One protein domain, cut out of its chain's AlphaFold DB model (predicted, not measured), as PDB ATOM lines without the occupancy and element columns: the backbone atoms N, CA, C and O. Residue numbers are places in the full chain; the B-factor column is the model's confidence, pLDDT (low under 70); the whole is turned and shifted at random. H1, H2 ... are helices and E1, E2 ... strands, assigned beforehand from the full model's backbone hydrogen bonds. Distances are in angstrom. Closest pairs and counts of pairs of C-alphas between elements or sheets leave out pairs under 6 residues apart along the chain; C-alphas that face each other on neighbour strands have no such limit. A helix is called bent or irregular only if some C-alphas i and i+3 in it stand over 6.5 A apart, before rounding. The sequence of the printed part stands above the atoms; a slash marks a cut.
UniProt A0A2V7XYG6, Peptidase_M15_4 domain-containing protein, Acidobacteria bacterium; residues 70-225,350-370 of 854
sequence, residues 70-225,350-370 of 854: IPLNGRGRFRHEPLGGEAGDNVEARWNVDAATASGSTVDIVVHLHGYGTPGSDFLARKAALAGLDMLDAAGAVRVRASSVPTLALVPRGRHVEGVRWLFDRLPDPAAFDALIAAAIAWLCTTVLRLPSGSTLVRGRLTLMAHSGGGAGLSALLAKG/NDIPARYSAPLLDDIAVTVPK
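AT A GLANCE: This is residues 70 to 225 and 350 to 370 of the 854 residues of the protein "Peptidase_M15_4 domain-containing protein" of Acidobacteria bacterium (UniProt A0A2V7XYG6). A twisted five-stranded sheet curls round the long helix H3 on one face, with H4 on that same face over the edge strand E7 and H2 and H5 on the opposite face, the sheet lying between helices as the middle one of three layers. At one end E4 runs on into the small hairpin E5 and E6; the short H1 lies at the opposite end. The printed part has 177 residues, with five named helices and seven named strands in the order E1 E2 H1 E3 H2 E4 E5 E6 H3 E7 H4 H5, and its class is mixed, helices and strands. The large sheet has the order E1 E2 E4 E3 E7 and is mixed; E5 and E6 make an antiparallel sheet of two. The whole is compact, with a radius of gyration of the C-alphas of 15.5 A and spans of 44 by 41 by 33 A.

IN THESE COORDINATES: E1 is residues 75 to 78, 10.7 A long, and begins at C-alpha 75 (29.483, 46.386, 43.357). E2 is residues 91 to 95, 13.2 A, and H1 is residues 99 to 102. E3, residues 106 to 114, is 26.0 A long. H2 is residues 123 to 130, 10.4 A, and E4 is residues 151 to 156, 16.2 A. E5, residues 159 to 161, and E6, residues 165 to 167, are short. H3, residues 174 to 192, is the longest helix at 25.6 A and begins at C-alpha 174 (35.671, 38.788, 20.029). E7, residues 202 to 211, is 27.0 A long and bends by 56 degrees at residue 205. H4, residues 212 to 223, is 18.5 A; it is only just irregular, with C-alphas 212 and 215 6.54 A apart. H5, residues 352 to 362, is 16.0 A, irregular with C-alphas 355 and 358 7.2 A apart, and ends at C-alpha 362 (22.506, 57.948, 29.997).

HOW THE PARTS SIT: In the large sheet, edge strand E1 and E2 form a hairpin, with N 76 and O 93 within hydrogen-bond range at 3.0 A. E2 and E4 are antiparallel, with N 153 and O 94 at 2.8 A. E4 and E3 are parallel, with N 154 and O 110 at 2.8 A. E3 and edge strand E7 are parallel, with N 109 and O 205 at 2.9 A. E3, H2 and E4 form a strand-helix-strand unit, two parallel neighbour strands with a helix between them in the chain, and its crossover is right-handed. The helices on both faces of the sheet make three layers. H3 is on the sheet, and its closest C-alphas to E1 are those of Trp 187 and Phe 78, 7.4 A. H4, on the same face, is over E7 at a height over the sheet of 8.0 A; the closest C-alphas of H4 and E3 are those of Gly 214 and His 114, 4.4 A. On the opposite face H2 is over E4 at a height of 7.6 A, and H5 is over E3 at 9.7 A. H2 and H5 only just touch, with 3 pairs of C-alphas within 8 A, the closest being those of Leu 130 and Ala 354, 5.4 A. H1 is not on the sheet. In the hairpin E5 and E6, N 159 and O 167 are 2.8 A apart; the closest C-alphas of E6 and H4 are those of Leu 167 and Gly 217, 7.0 A. Every O i to N i+4 pair is within hydrogen-bond range in H2 and H3, against 6 of 8 in H4 and 5 of 7 in H5; H1 is too short for such a pair.

THE WHOLE: The two C-alphas farthest apart are those of Ser 197 and Lys 370, 47.4 A. Residues 226 to 349 are not printed, and C-alphas 225 and 350 are 28.9 A apart across this cut. The links E1 to E2, 12 residues, and H2 to E4, 20 residues, are long. The mean pLDDT of the printed part is 82.7; 30 residues are under 70, among them residues 115 to 121 and 143 to 148.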
ATOM      1  N   ILE A  70      27.128  38.960  49.248       31.62
ATOM      2  CA  ILE A  70      25.885  39.732  49.033       31.62
ATOM      3  C   ILE A  70      26.201  41.245  49.114       31.62
ATOM      4  O   ILE A  70      26.278  41.802  50.210       31.62
ATOM      5  N   PRO A  71      26.399  41.948  47.982       46.62
ATOM      6  CA  PRO A  71      26.740  43.370  47.983       46.62
ATOM      7  C   PRO A  71      25.559  44.278  47.591       46.62
ATOM      8  O   PRO A  71      25.205  44.409  46.420       46.62
ATOM      9  N   LEU A  72      25.002  45.001  48.564       50.31
ATOM     10  CA  LEU A  72      23.795  45.835  48.394       50.31
ATOM     11  C   LEU A  72      24.026  47.265  47.854       50.31
ATOM     12  O   LEU A  72      23.171  48.122  48.013       50.31
ATOM     13  N   ASN A  73      25.155  47.523  47.183       67.62
ATOM     14  CA  ASN A  73      25.447  48.814  46.528       67.62
ATOM     15  C   ASN A  73      25.820  48.674  45.036       67.62
ATOM     16  O   ASN A  73      26.421  49.588  44.470       67.62
ATOM     17  N   GLY A  74      25.505  47.537  44.398       80.88
ATOM     18  CA  GLY A  74      25.749  47.336  42.961       80.88
ATOM     19  C   GLY A  74      27.233  47.189  42.599       80.88
ATOM     20  O   GLY A  74      27.703  47.789  41.631       80.88
ATOM     21  N   ARG A  75      28.009  46.477  43.430       88.81
ATOM     22  CA  ARG A  75      29.483  46.386  43.357       88.81
ATOM     23  C   ARG A  75      29.949  44.980  43.691       88.81
ATOM     24  O   ARG A  75      29.507  44.424  44.685       88.81
ATOM     25  N   GLY A  76      30.897  44.428  42.947       87.94
ATOM     26  CA  GLY A  76      31.456  43.121  43.284       87.94
ATOM     27  C   GLY A  76      32.665  42.765  42.441       87.94
ATOM     28  O   GLY A  76      33.138  43.570  41.636       87.94
ATOM     29  N   ARG A  77      33.176  41.559  42.655       90.31
ATOM     30  CA  ARG A  77      34.342  41.016  41.968       90.31
ATOM     31  C   ARG A  77      34.123  39.547  41.657       90.31
ATOM     32  O   ARG A  77      33.376  38.875  42.366       90.31
ATOM     33  N   PHE A  78      34.782  39.085  40.605       90.38
ATOM     34  CA  PHE A  78      34.884  37.669  40.296       90.38
ATOM     35  C   PHE A  78      36.191  37.361  39.568       90.38
ATOM     36  O   PHE A  78      36.902  38.249  39.075       90.38
ATOM     37  N   ARG A  79      36.486  36.067  39.482       89.69
ATOM     38  CA  ARG A  79      37.625  35.526  38.758       89.69
ATOM     39  C   ARG A  79      37.178  34.911  37.433       89.69
ATOM     40  O   ARG A  79      36.291  34.065  37.391       89.69
ATOM     41  N   HIS A  80      37.828  35.321  36.352       91.25
ATOM     42  CA  HIS A  80      37.685  34.756  35.017       91.25
ATOM     43  C   HIS A  80      39.042  34.181  34.589       91.25
ATOM     44  O   HIS A  80      39.952  34.936  34.243       91.25
ATOM     45  N   GLU A  81      39.206  32.853  34.643       85.44
ATOM     46  CA  GLU A  81      40.506  32.194  34.405       85.44
ATOM     47  C   GLU A  81      41.203  32.588  33.086       85.44
ATOM     48  O   GLU A  81      42.411  32.826  33.132       85.44
ATOM     49  N   PRO A  82      40.513  32.749  31.933       85.69
ATOM     50  CA  PRO A  82      41.167  33.150  30.681       85.69
ATOM     51  C   PRO A  82      41.946  34.477  30.742       85.69
ATOM     52  O   PRO A  82      42.932  34.633  30.019       85.69
ATOM     53  N   LEU A  83      41.564  35.410  31.628       82.12
ATOM     54  CA  LEU A  83      42.307  36.661  31.852       82.12
ATOM     55  C   LEU A  83      43.626  36.451  32.622       82.12
ATOM     56  O   LEU A  83      44.537  37.271  32.494       82.12
ATOM     57  N   GLY A  84      43.747  35.367  33.397       72.50
ATOM     58  CA  GLY A  84      44.906  35.054  34.235       72.50
ATOM     59  C   GLY A  84      45.184  36.078  35.347       72.50
ATOM     60  O   GLY A  84      44.326  36.892  35.701       72.50
ATOM     61  N   GLY A  85      46.403  36.036  35.894       64.88
ATOM     62  CA  GLY A  85      46.891  36.959  36.925       64.88
ATOM     63  C   GLY A  85      47.385  36.264  38.198       64.88
ATOM     64  O   GLY A  85      47.527  35.044  38.244       64.88
ATOM     65  N   GLU A  86      47.661  37.068  39.226       58.03
ATOM     66  CA  GLU A  86      47.925  36.603  40.596       58.03
ATOM     67  C   GLU A  86      46.681  35.925  41.202       58.03
ATOM     68  O   GLU A  86      45.565  36.073  40.700       58.03
ATOM     69  N   ALA A  87      46.850  35.199  42.310       58.22
ATOM     70  CA  ALA A  87      45.735  34.546  42.988       58.22
ATOM     71  C   ALA A  87      44.718  35.564  43.547       58.22
ATOM     72  O   ALA A  87      45.021  36.319  44.468       58.22
ATOM     73  N   GLY A  88      43.501  35.557  42.999       70.94
ATOM     74  CA  GLY A  88      42.367  36.362  43.460       70.94
ATOM     75  C   GLY A  88      41.436  36.744  42.309       70.94
ATOM     76  O   GLY A  88      41.585  36.244  41.194       70.94
ATOM     77  N   ASP A  89      40.489  37.642  42.572       79.31
ATOM     78  CA  ASP A  89      39.612  38.185  41.533       79.31
ATOM     79  C   ASP A  89      40.370  39.087  40.547       79.31
ATOM     80  O   ASP A  89      41.199  39.924  40.927       79.31
ATOM     81  N   ASN A  90      40.036  38.953  39.263       88.19
ATOM     82  CA  ASN A  90      40.666  39.683  38.161       88.19
ATOM     83  C   ASN A  90      39.675  40.515  37.320       88.19
ATOM     84  O   ASN A  90      40.092  41.165  36.357       88.19
ATOM     85  N   VAL A  91      38.398  40.565  37.716       91.94
ATOM     86  CA  VAL A  91      37.376  41.459  37.156       91.94
ATOM     87  C   VAL A  91      36.630  42.154  38.294       91.94
ATOM     88  O   VAL A  91      36.136  41.504  39.213       91.94
ATOM     89  N   GLU A  92      36.514  43.481  38.225       93.19
ATOM     90  CA  GLU A  92      35.588  44.242  39.071       93.19
ATOM     91  C   GLU A  92      34.320  44.572  38.282       93.19
ATOM     92  O   GLU A  92      34.385  45.040  37.144       93.19
ATOM     93  N   ALA A  93      33.170  44.327  38.905       93.38
ATOM     94  CA  ALA A  93      31.850  44.541  38.341       93.38
ATOM     95  C   ALA A  93      31.076  45.644  39.085       93.38
ATOM     96  O   ALA A  93      31.240  45.879  40.293       93.38
ATOM     97  N   ARG A  94      30.208  46.324  38.338       92.44
ATOM     98  CA  ARG A  94      29.291  47.372  38.798       92.44
ATOM     99  C   ARG A  94      27.939  47.197  38.119       92.44
ATOM    100  O   ARG A  94      27.918  46.954  36.918       92.44
ATOM    101  N   TRP A  95      26.826  47.330  38.832       90.12
ATOM    102  CA  TRP A  95      25.494  47.175  38.234       90.12
ATOM    103  C   TRP A  95      24.405  47.951  38.977       90.12
ATOM    104  O   TRP A  95      24.615  48.407  40.099       90.12
ATOM    105  N   ASN A  96      23.238  48.085  38.344       86.31
ATOM    106  CA  ASN A  96      22.017  48.666  38.923       86.31
ATOM    107  C   ASN A  96      20.767  47.763  38.774       86.31
ATOM    108  O   ASN A  96      19.660  48.234  39.006       86.31
ATOM    109  N   VAL A  97      20.929  46.487  38.395       84.25
ATOM    110  CA  VAL A  97      19.840  45.486  38.377       84.25
ATOM    111  C   VAL A  97      19.691  44.772  39.728       84.25
ATOM    112  O   VAL A  97      20.687  44.498  40.400       84.25
ATOM    113  N   ASP A  98      18.466  44.416  40.104       80.44
ATOM    114  CA  ASP A  98      18.169  43.589  41.279       80.44
ATOM    115  C   ASP A  98      17.512  42.251  40.894       80.44
ATOM    116  O   ASP A  98      17.119  42.023  39.750       80.44
ATOM    117  N   ALA A  99      17.392  41.331  41.853       80.00
ATOM    118  CA  ALA A  99      16.836  40.004  41.592       80.00
ATOM    119  C   ALA A  99      15.339  40.031  41.217       80.00
ATOM    120  O   ALA A  99      14.876  39.137  40.509       80.00
ATOM    121  N   ALA A 100      14.594  41.056  41.647       73.62
ATOM    122  CA  ALA A 100      13.169  41.209  41.351       73.62
ATOM    123  C   ALA A 100      12.914  41.643  39.896       73.62
ATOM    124  O   ALA A 100      11.854  41.357  39.344       73.62
ATOM    125  N   THR A 101      13.893  42.300  39.267       72.19
ATOM    126  CA  THR A 101      13.808  42.854  37.906       72.19
ATOM    127  C   THR A 101      14.707  42.146  36.883       72.19
ATOM    128  O   THR A 101      14.630  42.449  35.692       72.19
ATOM    129  N   ALA A 102      15.546  41.190  37.299       75.06
ATOM    130  CA  ALA A 102      16.554  40.560  36.437       75.06
ATOM    131  C   ALA A 102      16.074  39.395  35.550       75.06
ATOM    132  O   ALA A 102      16.653  39.154  34.494       75.06
ATOM    133  N   SER A 103      15.084  38.601  35.968       72.31
ATOM    134  CA  SER A 103      14.769  37.360  35.240       72.31
ATOM    135  C   SER A 103      14.135  37.657  33.874       72.31
ATOM    136  O   SER A 103      13.025  38.176  33.808       72.31
ATOM    137  N   GLY A 104      14.833  37.316  32.786       68.12
ATOM    138  CA  GLY A 104      14.367  37.553  31.415       68.12
ATOM    139  C   GLY A 104      14.438  39.012  30.950       68.12
ATOM    140  O   GLY A 104      13.987  39.307  29.844       68.12
ATOM    141  N   SER A 105      15.000  39.925  31.750       82.12
ATOM    142  CA  SER A 105      15.208  41.312  31.334       82.12
ATOM    143  C   SER A 105      16.513  41.489  30.555       82.12
ATOM    144  O   SER A 105      17.434  40.666  30.601       82.12
ATOM    145  N   THR A 106      16.573  42.577  29.793       89.56
ATOM    146  CA  THR A 106      17.765  42.983  29.051       89.56
ATOM    147  C   THR A 106      18.709  43.755  29.970       89.56
ATOM    148  O   THR A 106      18.261  44.652  30.679       89.56
ATOM    149  N   VAL A 107      20.011  43.464  29.924       90.75
ATOM    150  CA  VAL A 107      21.057  44.243  30.607       90.75
ATOM    151  C   VAL A 107      22.063  44.789  29.601       90.75
ATOM    152  O   VAL A 107      22.673  44.045  28.833       90.75
ATOM    153  N   ASP A 108      22.251  46.102  29.602       92.81
ATOM    154  CA  ASP A 108      23.270  46.755  28.790       92.81
ATOM    155  C   ASP A 108      24.661  46.493  29.387       92.81
ATOM    156  O   ASP A 108      24.863  46.547  30.601       92.81
ATOM    157  N   ILE A 109      25.637  46.189  28.534       95.69
ATOM    158  CA  ILE A 109      26.983  45.796  28.958       95.69
ATOM    159  C   ILE A 109      27.953  46.941  28.705       95.69
ATOM    160  O   ILE A 109      28.051  47.443  27.588       95.69
ATOM    161  N   VAL A 110      28.730  47.313  29.720       96.50
ATOM    162  CA  VAL A 110      29.840  48.263  29.580       96.50
ATOM    163  C   VAL A 110      31.143  47.543  29.894       96.50
ATOM    164  O   VAL A 110      31.275  46.945  30.956       96.50
ATOM    165  N   VAL A 111      32.143  47.622  29.021       97.12
ATOM    166  CA  VAL A 111      33.498  47.142  29.340       97.12
ATOM    167  C   VAL A 111      34.458  48.315  29.271       97.12
ATOM    168  O   VAL A 111      34.528  48.988  28.246       97.12
ATOM    169  N   HIS A 112      35.186  48.580  30.356       96.25
ATOM    170  CA  HIS A 112      36.124  49.698  30.438       96.25
ATOM    171  C   HIS A 112      37.568  49.212  30.564       96.25
ATOM    172  O   HIS A 112      37.969  48.648  31.582       96.25
ATOM    173  N   LEU A 113      38.366  49.488  29.534       93.25
ATOM    174  CA  LEU A 113      39.774  49.115  29.460       93.25
ATOM    175  C   LEU A 113      40.663  50.260  29.972       93.25
ATOM    176  O   LEU A 113      40.639  51.375  29.444       93.25
ATOM    177  N   HIS A 114      41.473  49.989  30.996       85.75
ATOM    178  CA  HIS A 114      42.376  50.970  31.607       85.75
ATOM    179  C   HIS A 114      43.821  50.844  31.091       85.75
ATOM    180  O   HIS A 114      44.371  49.750  31.017       85.75
ATOM    181  N   GLY A 115      44.496  51.952  30.783       68.00
ATOM    182  CA  GLY A 115      45.867  51.880  30.247       68.00
ATOM    183  C   GLY A 115      46.991  51.717  31.267       68.00
ATOM    184  O   GLY A 115      47.901  50.907  31.083       68.00
ATOM    185  N   TYR A 116      46.955  52.535  32.321       68.31
ATOM    186  CA  TYR A 116      48.091  52.722  33.222       68.31
ATOM    187  C   TYR A 116      47.675  52.836  34.691       68.31
ATOM    188  O   TYR A 116      46.646  53.434  35.003       68.31
ATOM    189  N   GLY A 117      48.492  52.322  35.608       61.25
ATOM    190  CA  GLY A 117      48.367  52.512  37.054       61.25
ATOM    191  C   GLY A 117      49.270  51.570  37.851       61.25
ATOM    192  O   GLY A 117      49.656  50.513  37.358       61.25
ATOM    193  N   THR A 118      49.600  51.953  39.082       64.88
ATOM    194  CA  THR A 118      50.388  51.129  40.010       64.88
ATOM    195  C   THR A 118      49.583  49.930  40.532       64.88
ATOM    196  O   THR A 118      48.382  50.088  40.796       64.88
ATOM    197  N   PRO A 119      50.210  48.749  40.705       64.75
ATOM    198  CA  PRO A 119      49.566  47.587  41.313       64.75
ATOM    199  C   PRO A 119      49.211  47.841  42.790       64.75
ATOM    200  O   PRO A 119      49.801  48.693  43.452       64.75
ATOM    201  N   GLY A 120      48.218  47.108  43.295       63.00
ATOM    202  CA  GLY A 120      47.720  47.195  44.673       63.00
ATOM    203  C   GLY A 120      46.446  46.362  44.864       63.00
ATOM    204  O   GLY A 120      45.766  46.039  43.890       63.00
ATOM    205  N   SER A 121      46.101  46.016  46.106       63.62
ATOM    206  CA  SER A 121      44.935  45.170  46.437       63.62
ATOM    207  C   SER A 121      43.574  45.827  46.139       63.62
ATOM    208  O   SER A 121      42.568  45.145  45.925       63.62
ATOM    209  N   ASP A 122      43.540  47.156  46.065       73.94
ATOM    210  CA  ASP A 122      42.376  47.974  45.715       73.94
ATOM    211  C   ASP A 122      42.340  48.386  44.228       73.94
ATOM    212  O   ASP A 122      41.385  49.040  43.804       73.94
ATOM    213  N   PHE A 123      43.354  48.016  43.431       81.06
ATOM    214  CA  PHE A 123      43.601  48.547  42.083       81.06
ATOM    215  C   PHE A 123      42.358  48.553  41.181       81.06
ATOM    216  O   PHE A 123      42.027  49.589  40.604       81.06
ATOM    217  N   LEU A 124      41.649  47.425  41.096       83.31
ATOM    218  CA  LEU A 124      40.458  47.289  40.255       83.31
ATOM    219  C   LEU A 124      39.288  48.166  40.721       83.31
ATOM    220  O   LEU A 124      38.684  48.856  39.900       83.31
ATOM    221  N   ALA A 125      39.015  48.223  42.029       81.88
ATOM    222  CA  ALA A 125      37.971  49.093  42.582       81.88
ATOM    223  C   ALA A 125      38.295  50.567  42.343       81.88
ATOM    224  O   ALA A 125      37.426  51.334  41.925       81.88
ATOM    225  N   ARG A 126      39.565  50.953  42.534       82.88
ATOM    226  CA  ARG A 126      40.058  52.295  42.209       82.88
ATOM    227  C   ARG A 126      39.889  52.601  40.722       82.88
ATOM    228  O   ARG A 126      39.503  53.715  40.379       82.88
ATOM    229  N   LYS A 127      40.127  51.633  39.829       87.06
ATOM    230  CA  LYS A 127      39.904  51.802  38.386       87.06
ATOM    231  C   LYS A 127      38.429  51.912  38.008       87.06
ATOM    232  O   LYS A 127      38.113  52.807  37.236       87.06
ATOM    233  N   ALA A 128      37.531  51.122  38.593       88.00
ATOM    234  CA  ALA A 128      36.088  51.267  38.382       88.00
ATOM    235  C   ALA A 128      35.538  52.612  38.893       88.00
ATOM    236  O   ALA A 128      34.734  53.249  38.209       88.00
ATOM    237  N   ALA A 129      36.026  53.089  40.042       84.69
ATOM    238  CA  ALA A 129      35.668  54.401  40.576       84.69
ATOM    239  C   ALA A 129      36.177  55.549  39.680       84.69
ATOM    240  O   ALA A 129      35.400  56.425  39.302       84.69
ATOM    241  N   LEU A 130      37.455  55.518  39.272       83.56
ATOM    242  CA  LEU A 130      38.037  56.505  38.346       83.56
ATOM    243  C   LEU A 130      37.378  56.481  36.960       83.56
ATOM    244  O   LEU A 130      37.250  57.527  36.330       83.56
ATOM    245  N   ALA A 131      36.930  55.309  36.502       88.12
ATOM    246  CA  ALA A 131      36.174  55.142  35.265       88.12
ATOM    247  C   ALA A 131      34.762  55.759  35.322       88.12
ATOM    248  O   ALA A 131      34.116  55.859  34.282       88.12
ATOM    249  N   GLY A 132      34.274  56.175  36.498       87.81
ATOM    250  CA  GLY A 132      32.931  56.734  36.671       87.81
ATOM    251  C   GLY A 132      31.810  55.695  36.575       87.81
ATOM    252  O   GLY A 132      30.705  56.044  36.173       87.81
ATOM    253  N   LEU A 133      32.092  54.429  36.910       88.81
ATOM    254  CA  LEU A 133      31.178  53.288  36.737       88.81
ATOM    255  C   LEU A 133      30.409  52.907  38.012       88.81
ATOM    256  O   LEU A 133      29.802  51.843  38.082       88.81
ATOM    257  N   ASP A 134      30.428  53.753  39.040       84.75
ATOM    258  CA  ASP A 134      29.612  53.571  40.240       84.75
ATOM    259  C   ASP A 134      28.137  53.876  39.917       84.75
ATOM    260  O   ASP A 134      27.691  55.019  40.041       84.75
ATOM    261  N   MET A 135      27.405  52.845  39.477       83.44
ATOM    262  CA  MET A 135      26.027  52.947  38.965       83.44
ATOM    263  C   MET A 135      24.993  53.357  40.016       83.44
ATOM    264  O   MET A 135      23.963  53.922  39.656       83.44
ATOM    265  N   LEU A 136      25.273  53.091  41.293       80.00
ATOM    266  CA  LEU A 136      24.472  53.519  42.439       80.00
ATOM    267  C   LEU A 136      25.254  54.535  43.286       80.00
ATOM    268  O   LEU A 136      26.488  54.473  43.381       80.00
ATOM    269  N   ASP A 137      24.542  55.478  43.900       71.62
ATOM    270  CA  ASP A 137      25.107  56.404  44.884       71.62
ATOM    271  C   ASP A 137      25.250  55.770  46.278       71.62
ATOM    272  O   ASP A 137      25.026  54.577  46.475       71.62
ATOM    273  N   ALA A 138      25.688  56.565  47.257       67.88
ATOM    274  CA  ALA A 138      25.882  56.096  48.629       67.88
ATOM    275  C   ALA A 138      24.566  55.790  49.378       67.88
ATOM    276  O   ALA A 138      24.618  55.196  50.452       67.88
ATOM    277  N   ALA A 139      23.415  56.194  48.832       64.62
ATOM    278  CA  ALA A 139      22.076  55.882  49.326       64.62
ATOM    279  C   ALA A 139      21.395  54.758  48.513       64.62
ATOM    280  O   ALA A 139      20.247  54.418  48.793       64.62
ATOM    281  N   GLY A 140      22.085  54.179  47.522       66.38
ATOM    282  CA  GLY A 140      21.561  53.132  46.643       66.38
ATOM    283  C   GLY A 140      20.741  53.647  45.452       66.38
ATOM    284  O   GLY A 140      20.211  52.835  44.699       66.38
ATOM    285  N   ALA A 141      20.638  54.964  45.241       69.88
ATOM    286  CA  ALA A 141      19.887  55.524  44.119       69.88
ATOM    287  C   ALA A 141      20.667  55.403  42.800       69.88
ATOM    288  O   ALA A 141      21.890  55.576  42.761       69.88
ATOM    289  N   VAL A 142      19.959  55.123  41.701       70.44
ATOM    290  CA  VAL A 142      20.559  54.946  40.369       70.44
ATOM    291  C   VAL A 142      21.129  56.269  39.848       70.44
ATOM    292  O   VAL A 142      20.421  57.266  39.731       70.44
ATOM    293  N   ARG A 143      22.423  56.269  39.509       68.25
ATOM    294  CA  ARG A 143      23.178  57.431  38.997       68.25
ATOM    295  C   ARG A 143      23.362  57.447  37.483       68.25
ATOM    296  O   ARG A 143      23.809  58.456  36.943       68.25
ATOM    297  N   VAL A 144      23.140  56.309  36.829       66.81
ATOM    298  CA  VAL A 144      23.530  56.049  35.438       66.81
ATOM    299  C   VAL A 144      22.435  55.241  34.752       66.81
ATOM    300  O   VAL A 144      22.004  54.237  35.317       66.81
ATOM    301  N   ARG A 145      22.026  55.669  33.548       64.00
ATOM    302  CA  ARG A 145      20.846  55.175  32.818       64.00
ATOM    303  C   ARG A 145      19.586  55.202  33.687       64.00
ATOM    304  O   ARG A 145      19.190  54.195  34.264       64.00
ATOM    305  N   ALA A 146      18.931  56.364  33.729       47.69
ATOM    306  CA  ALA A 146      17.551  56.469  34.215       47.69
ATOM    307  C   ALA A 146      16.538  55.896  33.195       47.69
ATOM    308  O   ALA A 146      15.367  55.692  33.514       47.69
ATOM    309  N   SER A 147      16.990  55.610  31.966       51.31
ATOM    310  CA  SER A 147      16.271  54.793  30.986       51.31
ATOM    311  C   SER A 147      15.969  53.387  31.519       51.31
ATOM    312  O   SER A 147      16.781  52.814  32.239       51.31
ATOM    313  N   SER A 148      14.865  52.785  31.075       62.16
ATOM    314  CA  SER A 148      14.278  51.529  31.579       62.16
ATOM    315  C   SER A 148      15.082  50.227  31.369       62.16
ATOM    316  O   SER A 148      14.489  49.152  31.384       62.16
ATOM    317  N   VAL A 149      16.393  50.291  31.119       81.69
ATOM    318  CA  VAL A 149      17.263  49.124  30.897       81.69
ATOM    319  C   VAL A 149      18.454  49.200  31.859       81.69
ATOM    320  O   VAL A 149      19.211  50.174  31.802       81.69
ATOM    321  N   PRO A 150      18.644  48.210  32.749       86.31
ATOM    322  CA  PRO A 150      19.778  48.198  33.660       86.31
ATOM    323  C   PRO A 150      21.109  47.982  32.931       86.31
ATOM    324  O   PRO A 150      21.170  47.532  31.792       86.31
ATOM    325  N   THR A 151      22.205  48.279  33.622       89.50
ATOM    326  CA  THR A 151      23.582  48.181  33.137       89.50
ATOM    327  C   THR A 151      24.421  47.265  34.028       89.50
ATOM    328  O   THR A 151      24.351  47.354  35.255       89.50
ATOM    329  N   LEU A 152      25.275  46.444  33.413       93.06
ATOM    330  CA  LEU A 152      26.386  45.724  34.037       93.06
ATOM    331  C   LEU A 152      27.700  46.221  33.417       93.06
ATOM    332  O   LEU A 152      27.965  46.016  32.232       93.06
ATOM    333  N   ALA A 153      28.532  46.873  34.223       94.88
ATOM    334  CA  ALA A 153      29.840  47.371  33.827       94.88
ATOM    335  C   ALA A 153      30.985  46.535  34.402       94.88
ATOM    336  O   ALA A 153      30.971  46.165  35.575       94.88
ATOM    337  N   LEU A 154      31.994  46.284  33.568       96.44
ATOM    338  CA  LEU A 154      33.126  45.402  33.828       96.44
ATOM    339  C   LEU A 154      34.449  46.156  33.661       96.44
ATOM    340  O   LEU A 154      34.687  46.814  32.644       96.44
ATOM    341  N   VAL A 155      35.333  46.004  34.644       94.94
ATOM    342  CA  VAL A 155      36.721  46.473  34.606       94.94
ATOM    343  C   VAL A 155      37.636  45.255  34.756       94.94
ATOM    344  O   VAL A 155      37.911  44.830  35.883       94.94
ATOM    345  N   PRO A 156      38.077  44.640  33.643       93.19
ATOM    346  CA  PRO A 156      39.054  43.559  33.685       93.19
ATOM    347  C   PRO A 156      40.436  44.107  34.071       93.19
ATOM    348  O   PRO A 156      40.805  45.208  33.666       93.19
ATOM    349  N   ARG A 157      41.225  43.324  34.815       86.19
ATOM    350  CA  ARG A 157      42.570  43.720  35.282       86.19
ATOM    351  C   ARG A 157      43.582  43.863  34.153       86.19
ATOM    352  O   ARG A 157      44.470  44.706  34.225       86.19
ATOM    353  N   GLY A 158      43.461  43.023  33.126       79.31
ATOM    354  CA  GLY A 158      44.528  42.825  32.149       79.31
ATOM    355  C   GLY A 158      45.797  42.240  32.781       79.31
ATOM    356  O   GLY A 158      45.904  42.042  33.995       79.31
ATOM    357  N   ARG A 159      46.789  41.963  31.941       80.75
ATOM    358  CA  ARG A 159      48.112  41.509  32.358       80.75
ATOM    359  C   ARG A 159      48.977  42.716  32.712       80.75
ATOM    360  O   ARG A 159      49.159  43.609  31.882       80.75
ATOM    361  N   HIS A 160      49.523  42.740  33.928       74.69
ATOM    362  CA  HIS A 160      50.517  43.746  34.311       74.69
ATOM    363  C   HIS A 160      51.775  43.570  33.461       74.69
ATOM    364  O   HIS A 160      52.234  42.448  33.239       74.69
ATOM    365  N   VAL A 161      52.323  44.684  32.990       60.06
ATOM    366  CA  VAL A 161      53.638  44.743  32.362       60.06
ATOM    367  C   VAL A 161      54.383  45.909  32.991       60.06
ATOM    368  O   VAL A 161      53.944  47.051  32.889       60.06
ATOM    369  N   GLU A 162      55.482  45.569  33.658       51.25
ATOM    370  CA  GLU A 162      56.606  46.422  34.056       51.25
ATOM    371  C   GLU A 162      56.309  47.901  34.368       51.25
ATOM    372  O   GLU A 162      56.065  48.756  33.511       51.25
ATOM    373  N   GLY A 163      56.384  48.224  35.661       60.78
ATOM    374  CA  GLY A 163      56.066  49.547  36.181       60.78
ATOM    375  C   GLY A 163      54.556  49.751  36.270       60.78
ATOM    376  O   GLY A 163      53.913  49.270  37.203       60.78
ATOM    377  N   VAL A 164      53.981  50.487  35.319       56.59
ATOM    378  CA  VAL A 164      52.592  50.981  35.403       56.59
ATOM    379  C   VAL A 164      51.691  50.563  34.241       56.59
ATOM    380  O   VAL A 164      50.555  51.025  34.201       56.59
ATOM    381  N   ARG A 165      52.137  49.747  33.278       68.62
ATOM    382  CA  ARG A 165      51.334  49.410  32.087       68.62
ATOM    383  C   ARG A 165      50.478  48.158  32.306       68.62
ATOM    384  O   ARG A 165      50.890  47.215  32.976       68.62
ATOM    385  N   TRP A 166      49.302  48.139  31.683       73.69
ATOM    386  CA  TRP A 166      48.413  46.978  31.648       73.69
ATOM    387  C   TRP A 166      48.054  46.645  30.197       73.69
ATOM    388  O   TRP A 166      47.742  47.542  29.414       73.69
ATOM    389  N   LEU A 167      48.146  45.367  29.826       76.31
ATOM    390  CA  LEU A 167      47.804  44.860  28.496       76.31
ATOM    391  C   LEU A 167      46.549  43.983  28.561       76.31
ATOM    392  O   LEU A 167      46.355  43.231  29.510       76.31
ATOM    393  N   PHE A 168      45.722  44.040  27.519       82.12
ATOM    394  CA  PHE A 168      44.529  43.196  27.363       82.12
ATOM    395  C   PHE A 168      44.746  42.118  26.293       82.12
ATOM    396  O   PHE A 168      43.834  41.749  25.569       82.12
ATOM    397  N   ASP A 169      45.972  41.601  26.196       76.56
ATOM    398  CA  ASP A 169      46.366  40.536  25.262       76.56
ATOM    399  C   ASP A 169      45.666  39.193  25.534       76.56
ATOM    400  O   ASP A 169      45.581  38.346  24.651       76.56
ATOM    401  N   ARG A 170      45.115  39.025  26.742       80.06
ATOM    402  CA  ARG A 170      44.213  37.926  27.129       80.06
ATOM    403  C   ARG A 170      42.746  38.133  26.723       80.06
ATOM    404  O   ARG A 170      41.930  37.252  26.958       80.06
ATOM    405  N   LEU A 171      42.426  39.247  26.059       84.69
ATOM    406  CA  LEU A 171      41.199  39.450  25.280       84.69
ATOM    407  C   LEU A 171      41.586  39.653  23.794       84.69
ATOM    408  O   LEU A 171      41.428  40.754  23.266       84.69
ATOM    409  N   PRO A 172      42.180  38.642  23.126       74.94
ATOM    410  CA  PRO A 172      42.807  38.812  21.810       74.94
ATOM    411  C   PRO A 172      41.818  38.914  20.641       74.94
ATOM    412  O   PRO A 172      42.227  39.283  19.538       74.94
ATOM    413  N   ASP A 173      40.552  38.547  20.849       83.44
ATOM    414  CA  ASP A 173      39.523  38.420  19.818       83.44
ATOM    415  C   ASP A 173      38.099  38.566  20.411       83.44
ATOM    416  O   ASP A 173      37.938  38.612  21.639       83.44
ATOM    417  N   PRO A 174      37.051  38.659  19.565       89.88
ATOM    418  CA  PRO A 174      35.671  38.788  20.029       89.88
ATOM    419  C   PRO A 174      35.156  37.591  20.836       89.88
ATOM    420  O   PRO A 174      34.338  37.792  21.725       89.88
ATOM    421  N   ALA A 175      35.635  36.367  20.590       90.06
ATOM    422  CA  ALA A 175      35.149  35.177  21.290       90.06
ATOM    423  C   ALA A 175      35.627  35.150  22.751       90.06
ATOM    424  O   ALA A 175      34.839  34.878  23.656       90.06
ATOM    425  N   ALA A 176      36.888  35.514  23.003       89.25
ATOM    426  CA  ALA A 176      37.408  35.711  24.357       89.25
ATOM    427  C   ALA A 176      36.692  36.864  25.090       89.25
ATOM    428  O   ALA A 176      36.427  36.783  26.290       89.25
ATOM    429  N   PHE A 177      36.345  37.930  24.365       92.94
ATOM    430  CA  PHE A 177      35.596  39.065  24.906       92.94
ATOM    431  C   PHE A 177      34.142  38.697  25.259       92.94
ATOM    432  O   PHE A 177      33.654  39.046  26.336       92.94
ATOM    433  N   ASP A 178      33.464  37.935  24.403       93.50
ATOM    434  CA  ASP A 178      32.114  37.439  24.660       93.50
ATOM    435  C   ASP A 178      32.094  36.397  25.791       93.50
ATOM    436  O   ASP A 178      31.170  36.406  26.605       93.50
ATOM    437  N   ALA A 179      33.139  35.571  25.928       93.75
ATOM    438  CA  ALA A 179      33.307  34.653  27.057       93.75
ATOM    439  C   ALA A 179      33.455  35.385  28.407       93.75
ATOM    440  O   ALA A 179      32.896  34.937  29.411       93.75
ATOM    441  N   LEU A 180      34.146  36.532  28.441       95.44
ATOM    442  CA  LEU A 180      34.204  37.402  29.624       95.44
ATOM    443  C   LEU A 180      32.812  37.946  29.989       95.44
ATOM    444  O   LEU A 180      32.434  37.927  31.162       95.44
ATOM    445  N   ILE A 181      32.035  38.402  29.001       95.94
ATOM    446  CA  ILE A 181      30.673  38.914  29.229       95.94
ATOM    447  C   ILE A 181      29.737  37.795  29.701       95.94
ATOM    448  O   ILE A 181      28.995  37.988  30.664       95.94
ATOM    449  N   ALA A 182      29.796  36.616  29.077       94.88
ATOM    450  CA  ALA A 182      29.007  35.455  29.477       94.88
ATOM    451  C   ALA A 182      29.329  35.020  30.916       94.88
ATOM    452  O   ALA A 182      28.412  34.789  31.703       94.88
ATOM    453  N   ALA A 183      30.613  34.989  31.294       94.88
ATOM    454  CA  ALA A 183      31.033  34.700  32.664       94.88
ATOM    455  C   ALA A 183      30.531  35.754  33.666       94.88
ATOM    456  O   ALA A 183      30.089  35.394  34.755       94.88
ATOM    457  N   ALA A 184      30.544  37.039  33.296       95.31
ATOM    458  CA  ALA A 184      30.036  38.113  34.147       95.31
ATOM    459  C   ALA A 184      28.515  38.044  34.356       95.31
ATOM    460  O   ALA A 184      28.048  38.219  35.481       95.31
ATOM    461  N   ILE A 185      27.747  37.763  33.297       94.19
ATOM    462  CA  ILE A 185      26.294  37.555  33.382       94.19
ATOM    463  C   ILE A 185      25.995  36.316  34.234       94.19
ATOM    464  O   ILE A 185      25.186  36.399  35.155       94.19
ATOM    465  N   ALA A 186      26.685  35.195  33.998       92.56
ATOM    466  CA  ALA A 186      26.510  33.973  34.780       92.56
ATOM    467  C   ALA A 186      26.810  34.202  36.270       92.56
ATOM    468  O   ALA A 186      26.005  33.825  37.122       92.56
ATOM    469  N   TRP A 187      27.919  34.869  36.600       93.81
ATOM    470  CA  TRP A 187      28.262  35.240  37.975       93.81
ATOM    471  C   TRP A 187      27.198  36.150  38.609       93.81
ATOM    472  O   TRP A 187      26.738  35.871  39.716       93.81
ATOM    473  N   LEU A 188      26.747  37.187  37.895       91.31
ATOM    474  CA  LEU A 188      25.715  38.099  38.391       91.31
ATOM    475  C   LEU A 188      24.401  37.345  38.662       91.31
ATOM    476  O   LEU A 188      23.863  37.438  39.762       91.31
ATOM    477  N   CYS A 189      23.913  36.548  37.711       90.56
ATOM    478  CA  CYS A 189      22.670  35.790  37.859       90.56
ATOM    479  C   CYS A 189      22.746  34.721  38.964       90.56
ATOM    480  O   CYS A 189      21.821  34.619  39.765       90.56
ATOM    481  N   THR A 190      23.829  33.940  39.028       88.31
ATOM    482  CA  THR A 190      23.923  32.772  39.930       88.31
ATOM    483  C   THR A 190      24.438  33.120  41.324       88.31
ATOM    484  O   THR A 190      23.877  32.672  42.318       88.31
ATOM    485  N   THR A 191      25.502  33.923  41.412       87.44
ATOM    486  CA  THR A 191      26.243  34.162  42.662       87.44
ATOM    487  C   THR A 191      25.682  35.359  43.421       87.44
ATOM    488  O   THR A 191      25.533  35.310  44.640       87.44
ATOM    489  N   VAL A 192      25.359  36.437  42.701       88.06
ATOM    490  CA  VAL A 192      24.957  37.721  43.292       88.06
ATOM    491  C   VAL A 192      23.439  37.828  43.442       88.06
ATOM    492  O   VAL A 192      22.951  38.114  44.531       88.06
ATOM    493  N   LEU A 193      22.692  37.604  42.356       86.31
ATOM    494  CA  LEU A 193      21.232  37.746  42.323       86.31
ATOM    495  C   LEU A 193      20.485  36.458  42.699       86.31
ATOM    496  O   LEU A 193      19.298  36.523  43.001       86.31
ATOM    497  N   ARG A 194      21.175  35.305  42.687       87.50
ATOM    498  CA  ARG A 194      20.644  33.970  43.030       87.50
ATOM    499  C   ARG A 194      19.335  33.636  42.294       87.50
ATOM    500  O   ARG A 194      18.379  33.147  42.894       87.50
ATOM    501  N   LEU A 195      19.285  33.932  40.992       85.69
ATOM    502  CA  LEU A 195      18.110  33.682  40.154       85.69
ATOM    503  C   LEU A 195      17.825  32.171  40.009       85.69
ATOM    504  O   LEU A 195      18.763  31.371  40.077       85.69
ATOM    505  N   PRO A 196      16.563  31.763  39.766       83.88
ATOM    506  CA  PRO A 196      16.213  30.361  39.533       83.88
ATOM    507  C   PRO A 196      17.007  29.732  38.379       83.88
ATOM    508  O   PRO A 196      17.290  30.385  37.377       83.88
ATOM    509  N   SER A 197      17.335  28.444  38.487       78.94
ATOM    510  CA  SER A 197      18.057  27.710  37.438       78.94
ATOM    511  C   SER A 197      17.363  27.829  36.076       78.94
ATOM    512  O   SER A 197      16.191  27.488  35.939       78.94
ATOM    513  N   GLY A 198      18.099  28.296  35.063       74.31
ATOM    514  CA  GLY A 198      17.572  28.583  33.721       74.31
ATOM    515  C   GLY A 198      17.179  30.049  33.490       74.31
ATOM    516  O   GLY A 198      17.105  30.471  32.338       74.31
ATOM    517  N   SER A 199      17.010  30.856  34.544       79.19
ATOM    518  CA  SER A 199      16.903  32.314  34.424       79.19
ATOM    519  C   SER A 199      18.256  32.929  34.069       79.19
ATOM    520  O   SER A 199      19.271  32.655  34.709       79.19
ATOM    521  N   THR A 200      18.264  33.822  33.082       82.56
ATOM    522  CA  THR A 200      19.440  34.613  32.701       82.56
ATOM    523  C   THR A 200      19.030  36.033  32.315       82.56
ATOM    524  O   THR A 200      17.861  36.287  32.011       82.56
ATOM    525  N   LEU A 201      19.998  36.946  32.320       89.12
ATOM    526  CA  LEU A 201      19.864  38.273  31.728       89.12
ATOM    527  C   LEU A 201      20.177  38.192  30.231       89.12
ATOM    528  O   LEU A 201      21.170  37.586  29.821       89.12
ATOM    529  N   VAL A 202      19.356  38.837  29.405       89.88
ATOM    530  CA  VAL A 202      19.627  38.967  27.970       89.88
ATOM    531  C   VAL A 202      20.630  40.100  27.769       89.88
ATOM    532  O   VAL A 202      20.422  41.215  28.244       89.88
ATOM    533  N   ARG A 203      21.727  39.847  27.049       91.19
ATOM    534  CA  ARG A 203      22.683  40.904  26.690       91.19
ATOM    535  C   ARG A 203      22.003  41.948  25.798       91.19
ATOM    536  O   ARG A 203      21.566  41.634  24.693       91.19
ATOM    537  N   GLY A 204      21.963  43.179  26.288       92.00
ATOM    538  CA  GLY A 204      21.557  44.373  25.562       92.00
ATOM    539  C   GLY A 204      22.711  45.005  24.791       92.00
ATOM    540  O   GLY A 204      23.596  44.326  24.263       92.00
ATOM    541  N   ARG A 205      22.695  46.335  24.735       92.31
ATOM    542  CA  ARG A 205      23.657  47.152  23.994       92.31
ATOM    543  C   ARG A 205      25.052  47.023  24.604       92.31
ATOM    544  O   ARG A 205      25.207  47.109  25.824       92.31
ATOM    545  N   LEU A 206      26.075  46.864  23.765       95.94
ATOM    546  CA  LEU A 206      27.472  46.836  24.210       95.94
ATOM    547  C   LEU A 206      28.118  48.222  24.078       95.94
ATOM    548  O   LEU A 206      28.309  48.719  22.970       95.94
ATOM    549  N   THR A 207      28.531  48.811  25.200       96.94
ATOM    550  CA  THR A 207      29.405  49.990  25.247       96.94
ATOM    551  C   THR A 207      30.847  49.581  25.551       96.94
ATOM    552  O   THR A 207      31.133  49.018  26.609       96.94
ATOM    553  N   LEU A 208      31.784  49.908  24.663       97.12
ATOM    554  CA  LEU A 208      33.215  49.697  24.879       97.12
ATOM    555  C   LEU A 208      33.900  51.029  25.206       97.12
ATOM    556  O   LEU A 208      33.915  51.962  24.402       97.12
ATOM    557  N   MET A 209      34.469  51.121  26.404       96.75
ATOM    558  CA  MET A 209      35.125  52.320  26.919       96.75
ATOM    559  C   MET A 209      36.627  52.111  27.093       96.75
ATOM    560  O   MET A 209      37.080  51.023  27.451       96.75
ATOM    561  N   ALA A 210      37.409  53.175  26.920       94.12
ATOM    562  CA  ALA A 210      38.834  53.146  27.227       94.12
ATOM    563  C   ALA A 210      39.366  54.473  27.770       94.12
ATOM    564  O   ALA A 210      39.139  55.528  27.172       94.12
ATOM    565  N   HIS A 211      40.159  54.404  28.843       92.00
ATOM    566  CA  HIS A 211      40.897  55.544  29.402       92.00
ATOM    567  C   HIS A 211      42.411  55.386  29.251       92.00
ATOM    568  O   HIS A 211      42.977  54.306  29.478       92.00
ATOM    569  N   SER A 212      43.078  56.493  28.918       83.25
ATOM    570  CA  SER A 212      44.530  56.558  28.760       83.25
ATOM    571  C   SER A 212      45.032  55.477  27.773       83.25
ATOM    572  O   SER A 212      44.402  55.225  26.747       83.25
ATOM    573  N   GLY A 213      46.127  54.774  28.067       77.38
ATOM    574  CA  GLY A 213      46.638  53.670  27.233       77.38
ATOM    575  C   GLY A 213      45.665  52.505  26.947       77.38
ATOM    576  O   GLY A 213      45.980  51.662  26.110       77.38
ATOM    577  N   GLY A 214      44.484  52.446  27.580       85.06
ATOM    578  CA  GLY A 214      43.484  51.397  27.347       85.06
ATOM    579  C   GLY A 214      42.914  51.416  25.927       85.06
ATOM    580  O   GLY A 214      42.426  50.395  25.442       85.06
ATOM    581  N   GLY A 215      43.044  52.552  25.226       87.88
ATOM    582  CA  GLY A 215      42.637  52.696  23.827       87.88
ATOM    583  C   GLY A 215      43.367  51.739  22.883       87.88
ATOM    584  O   GLY A 215      42.795  51.340  21.873       87.88
ATOM    585  N   ALA A 216      44.572  51.277  23.240       82.31
ATOM    586  CA  ALA A 216      45.282  50.251  22.477       82.31
ATOM    587  C   ALA A 216      44.556  48.891  22.510       82.31
ATOM    588  O   ALA A 216      44.439  48.241  21.475       82.31
ATOM    589  N   GLY A 217      44.022  48.486  23.670       85.12
ATOM    590  CA  GLY A 217      43.222  47.261  23.799       85.12
ATOM    591  C   GLY A 217      41.884  47.368  23.066       85.12
ATOM    592  O   GLY A 217      41.497  46.452  22.347       85.12
ATOM    593  N   LEU A 218      41.223  48.527  23.171       91.75
ATOM    594  CA  LEU A 218      39.992  48.831  22.437       91.75
ATOM    595  C   LEU A 218      40.217  48.760  20.919       91.75
ATOM    596  O   LEU A 218      39.489  48.066  20.216       91.75
ATOM    597  N   SER A 219      41.258  49.429  20.420       88.94
ATOM    598  CA  SER A 219      41.613  49.455  18.998       88.94
ATOM    599  C   SER A 219      41.976  48.058  18.472       88.94
ATOM    600  O   SER A 219      41.546  47.683  17.382       88.94
ATOM    601  N   ALA A 220      42.682  47.243  19.267       87.25
ATOM    602  CA  ALA A 220      42.995  45.855  18.924       87.25
ATOM    603  C   ALA A 220      41.741  44.967  18.811       87.25
ATOM    604  O   ALA A 220      41.621  44.216  17.846       87.25
ATOM    605  N   LEU A 221      40.786  45.089  19.741       90.25
ATOM    606  CA  LEU A 221      39.514  44.359  19.685       90.25
ATOM    607  C   LEU A 221      38.691  44.734  18.442       90.25
ATOM    608  O   LEU A 221      38.220  43.846  17.730       90.25
ATOM    609  N   LEU A 222      38.571  46.030  18.127       93.00
ATOM    610  CA  LEU A 222      37.895  46.488  16.904       93.00
ATOM    611  C   LEU A 222      38.613  45.987  15.637       93.00
ATOM    612  O   LEU A 222      37.965  45.530  14.697       93.00
ATOM    613  N   ALA A 223      39.952  45.992  15.618       90.12
ATOM    614  CA  ALA A 223      40.745  45.453  14.507       90.12
ATOM    615  C   ALA A 223      40.549  43.939  14.299       90.12
ATOM    616  O   ALA A 223      40.770  43.433  13.200       90.12
ATOM    617  N   LYS A 224      40.130  43.224  15.348       90.56
ATOM    618  CA  LYS A 224      39.799  41.792  15.344       90.56
ATOM    619  C   LYS A 224      38.315  41.509  15.085       90.56
ATOM    620  O   LYS A 224      37.909  40.354  15.141       90.56
ATOM    621  N   GLY A 225      37.527  42.536  14.762       91.69
ATOM    622  CA  GLY A 225      36.123  42.400  14.377       91.69
ATOM    623  C   GLY A 225      35.126  42.462  15.534       91.69
ATOM    624  O   GLY A 225      33.974  42.088  15.336       91.69
ATOM    625  N   ASN A 350      42.931  62.581  34.127       79.00
ATOM    626  CA  ASN A 350      42.424  61.554  35.049       79.00
ATOM    627  C   ASN A 350      40.964  61.768  35.496       79.00
ATOM    628  O   ASN A 350      40.326  60.814  35.930       79.00
ATOM    629  N   ASP A 351      40.431  62.986  35.372       83.81
ATOM    630  CA  ASP A 351      39.070  63.352  35.788       83.81
ATOM    631  C   ASP A 351      38.022  63.082  34.691       83.81
ATOM    632  O   ASP A 351      36.821  63.097  34.969       83.81
ATOM    633  N   ILE A 352      38.452  62.895  33.434       89.56
ATOM    634  CA  ILE A 352      37.564  62.826  32.260       89.56
ATOM    635  C   ILE A 352      36.507  61.711  32.404       89.56
ATOM    636  O   ILE A 352      35.323  62.035  32.279       89.56
ATOM    637  N   PRO A 353      36.852  60.441  32.715       92.69
ATOM    638  CA  PRO A 353      35.843  59.386  32.805       92.69
ATOM    639  C   PRO A 353      34.889  59.625  33.984       92.69
ATOM    640  O   PRO A 353      33.675  59.613  33.811       92.69
ATOM    641  N   ALA A 354      35.418  59.957  35.166       86.44
ATOM    642  CA  ALA A 354      34.614  60.232  36.358       86.44
ATOM    643  C   ALA A 354      33.591  61.372  36.175       86.44
ATOM    644  O   ALA A 354      32.551  61.364  36.834       86.44
ATOM    645  N   ARG A 355      33.855  62.345  35.287       90.00
ATOM    646  CA  ARG A 355      32.905  63.425  34.963       90.00
ATOM    647  C   ARG A 355      31.959  63.117  33.809       90.00
ATOM    648  O   ARG A 355      30.869  63.683  33.788       90.00
ATOM    649  N   TYR A 356      32.362  62.293  32.842       93.75
ATOM    650  CA  TYR A 356      31.609  62.108  31.598       93.75
ATOM    651  C   TYR A 356      30.929  60.741  31.467       93.75
ATOM    652  O   TYR A 356      29.898  60.671  30.808       93.75
ATOM    653  N   SER A 357      31.417  59.673  32.107       92.56
ATOM    654  CA  SER A 357      30.843  58.325  31.955       92.56
ATOM    655  C   SER A 357      29.360  58.260  32.312       92.56
ATOM    656  O   SER A 357      28.592  57.726  31.526       92.56
ATOM    657  N   ALA A 358      28.935  58.836  33.442       87.25
ATOM    658  CA  ALA A 358      27.535  58.794  33.872       87.25
ATOM    659  C   ALA A 358      26.549  59.415  32.853       87.25
ATOM    660  O   ALA A 358      25.650  58.699  32.416       87.25
ATOM    661  N   PRO A 359      26.705  60.682  32.406       88.75
ATOM    662  CA  PRO A 359      25.800  61.259  31.410       88.75
ATOM    663  C   PRO A 359      25.936  60.610  30.022       88.75
ATOM    664  O   PRO A 359      24.930  60.445  29.343       88.75
ATOM    665  N   LEU A 360      27.137  60.190  29.600       91.50
ATOM    666  CA  LEU A 360      27.331  59.495  28.314       91.50
ATOM    667  C   LEU A 360      26.713  58.103  28.280       91.50
ATOM    668  O   LEU A 360      26.303  57.634  27.220       91.50
ATOM    669  N   LEU A 361      26.694  57.437  29.431       89.38
ATOM    670  CA  LEU A 361      25.939  56.218  29.604       89.38
ATOM    671  C   LEU A 361      24.446  56.520  29.673       89.38
ATOM    672  O   LEU A 361      23.709  55.675  29.232       89.38
ATOM    673  N   ASP A 362      23.948  57.666  30.129       85.12
ATOM    674  CA  ASP A 362      22.506  57.948  29.997       85.12
ATOM    675  C   ASP A 362      22.104  58.133  28.514       85.12
ATOM    676  O   ASP A 362      21.299  57.363  27.987       85.12
ATOM    677  N   ASP A 363      22.770  59.047  27.795       88.38
ATOM    678  CA  ASP A 363      22.660  59.196  26.337       88.38
ATOM    679  C   ASP A 363      24.008  59.570  25.705       88.38
ATOM    680  O   ASP A 363      24.584  60.627  25.976       88.38
ATOM    681  N   ILE A 364      24.487  58.751  24.764       92.06
ATOM    682  CA  ILE A 364      25.744  59.013  24.052       92.06
ATOM    683  C   ILE A 364      25.698  60.282  23.182       92.06
ATOM    684  O   ILE A 364      26.754  60.777  22.786       92.06
ATOM    685  N   ALA A 365      24.518  60.856  22.908       92.50
ATOM    686  CA  ALA A 365      24.396  62.152  22.236       92.50
ATOM    687  C   ALA A 365      24.491  63.369  23.184       92.50
ATOM    688  O   ALA A 365      24.623  64.497  22.704       92.50
ATOM    689  N   VAL A 366      24.501  63.191  24.510       92.38
ATOM    690  CA  VAL A 366      24.423  64.309  25.468       92.38
ATOM    691  C   VAL A 366      25.608  65.282  25.367       92.38
ATOM    692  O   VAL A 366      26.769  64.891  25.191       92.38
ATOM    693  N   THR A 367      25.352  66.581  25.504       93.38
ATOM    694  CA  THR A 367      26.410  67.591  25.664       93.38
ATOM    695  C   THR A 367      26.936  67.565  27.094       93.38
ATOM    696  O   THR A 367      26.172  67.732  28.041       93.38
ATOM    697  N   VAL A 368      28.246  67.366  27.259       94.25
ATOM    698  CA  VAL A 368      28.900  67.331  28.577       94.25
ATOM    699  C   VAL A 368      29.624  68.655  28.859       94.25
ATOM    700  O   VAL A 368      30.156  69.277  27.936       94.25
ATOM    701  N   PRO A 369      29.674  69.127  30.119       90.75
ATOM    702  CA  PRO A 369      30.295  70.407  30.445       90.75
ATOM    703  C   PRO A 369      31.807  70.380  30.186       90.75
ATOM    704  O   PRO A 369      32.471  69.361  30.383       90.75
ATOM    705  N   LYS A 370      32.378  71.533  29.813       91.56
ATOM    706  CA  LYS A 370      33.819  71.707  29.522       91.56
ATOM    707  C   LYS A 370      34.355  70.897  28.327       91.56
ATOM    708  O   LYS A 370      35.570  70.843  28.148       91.56
TER     709      LYS A 370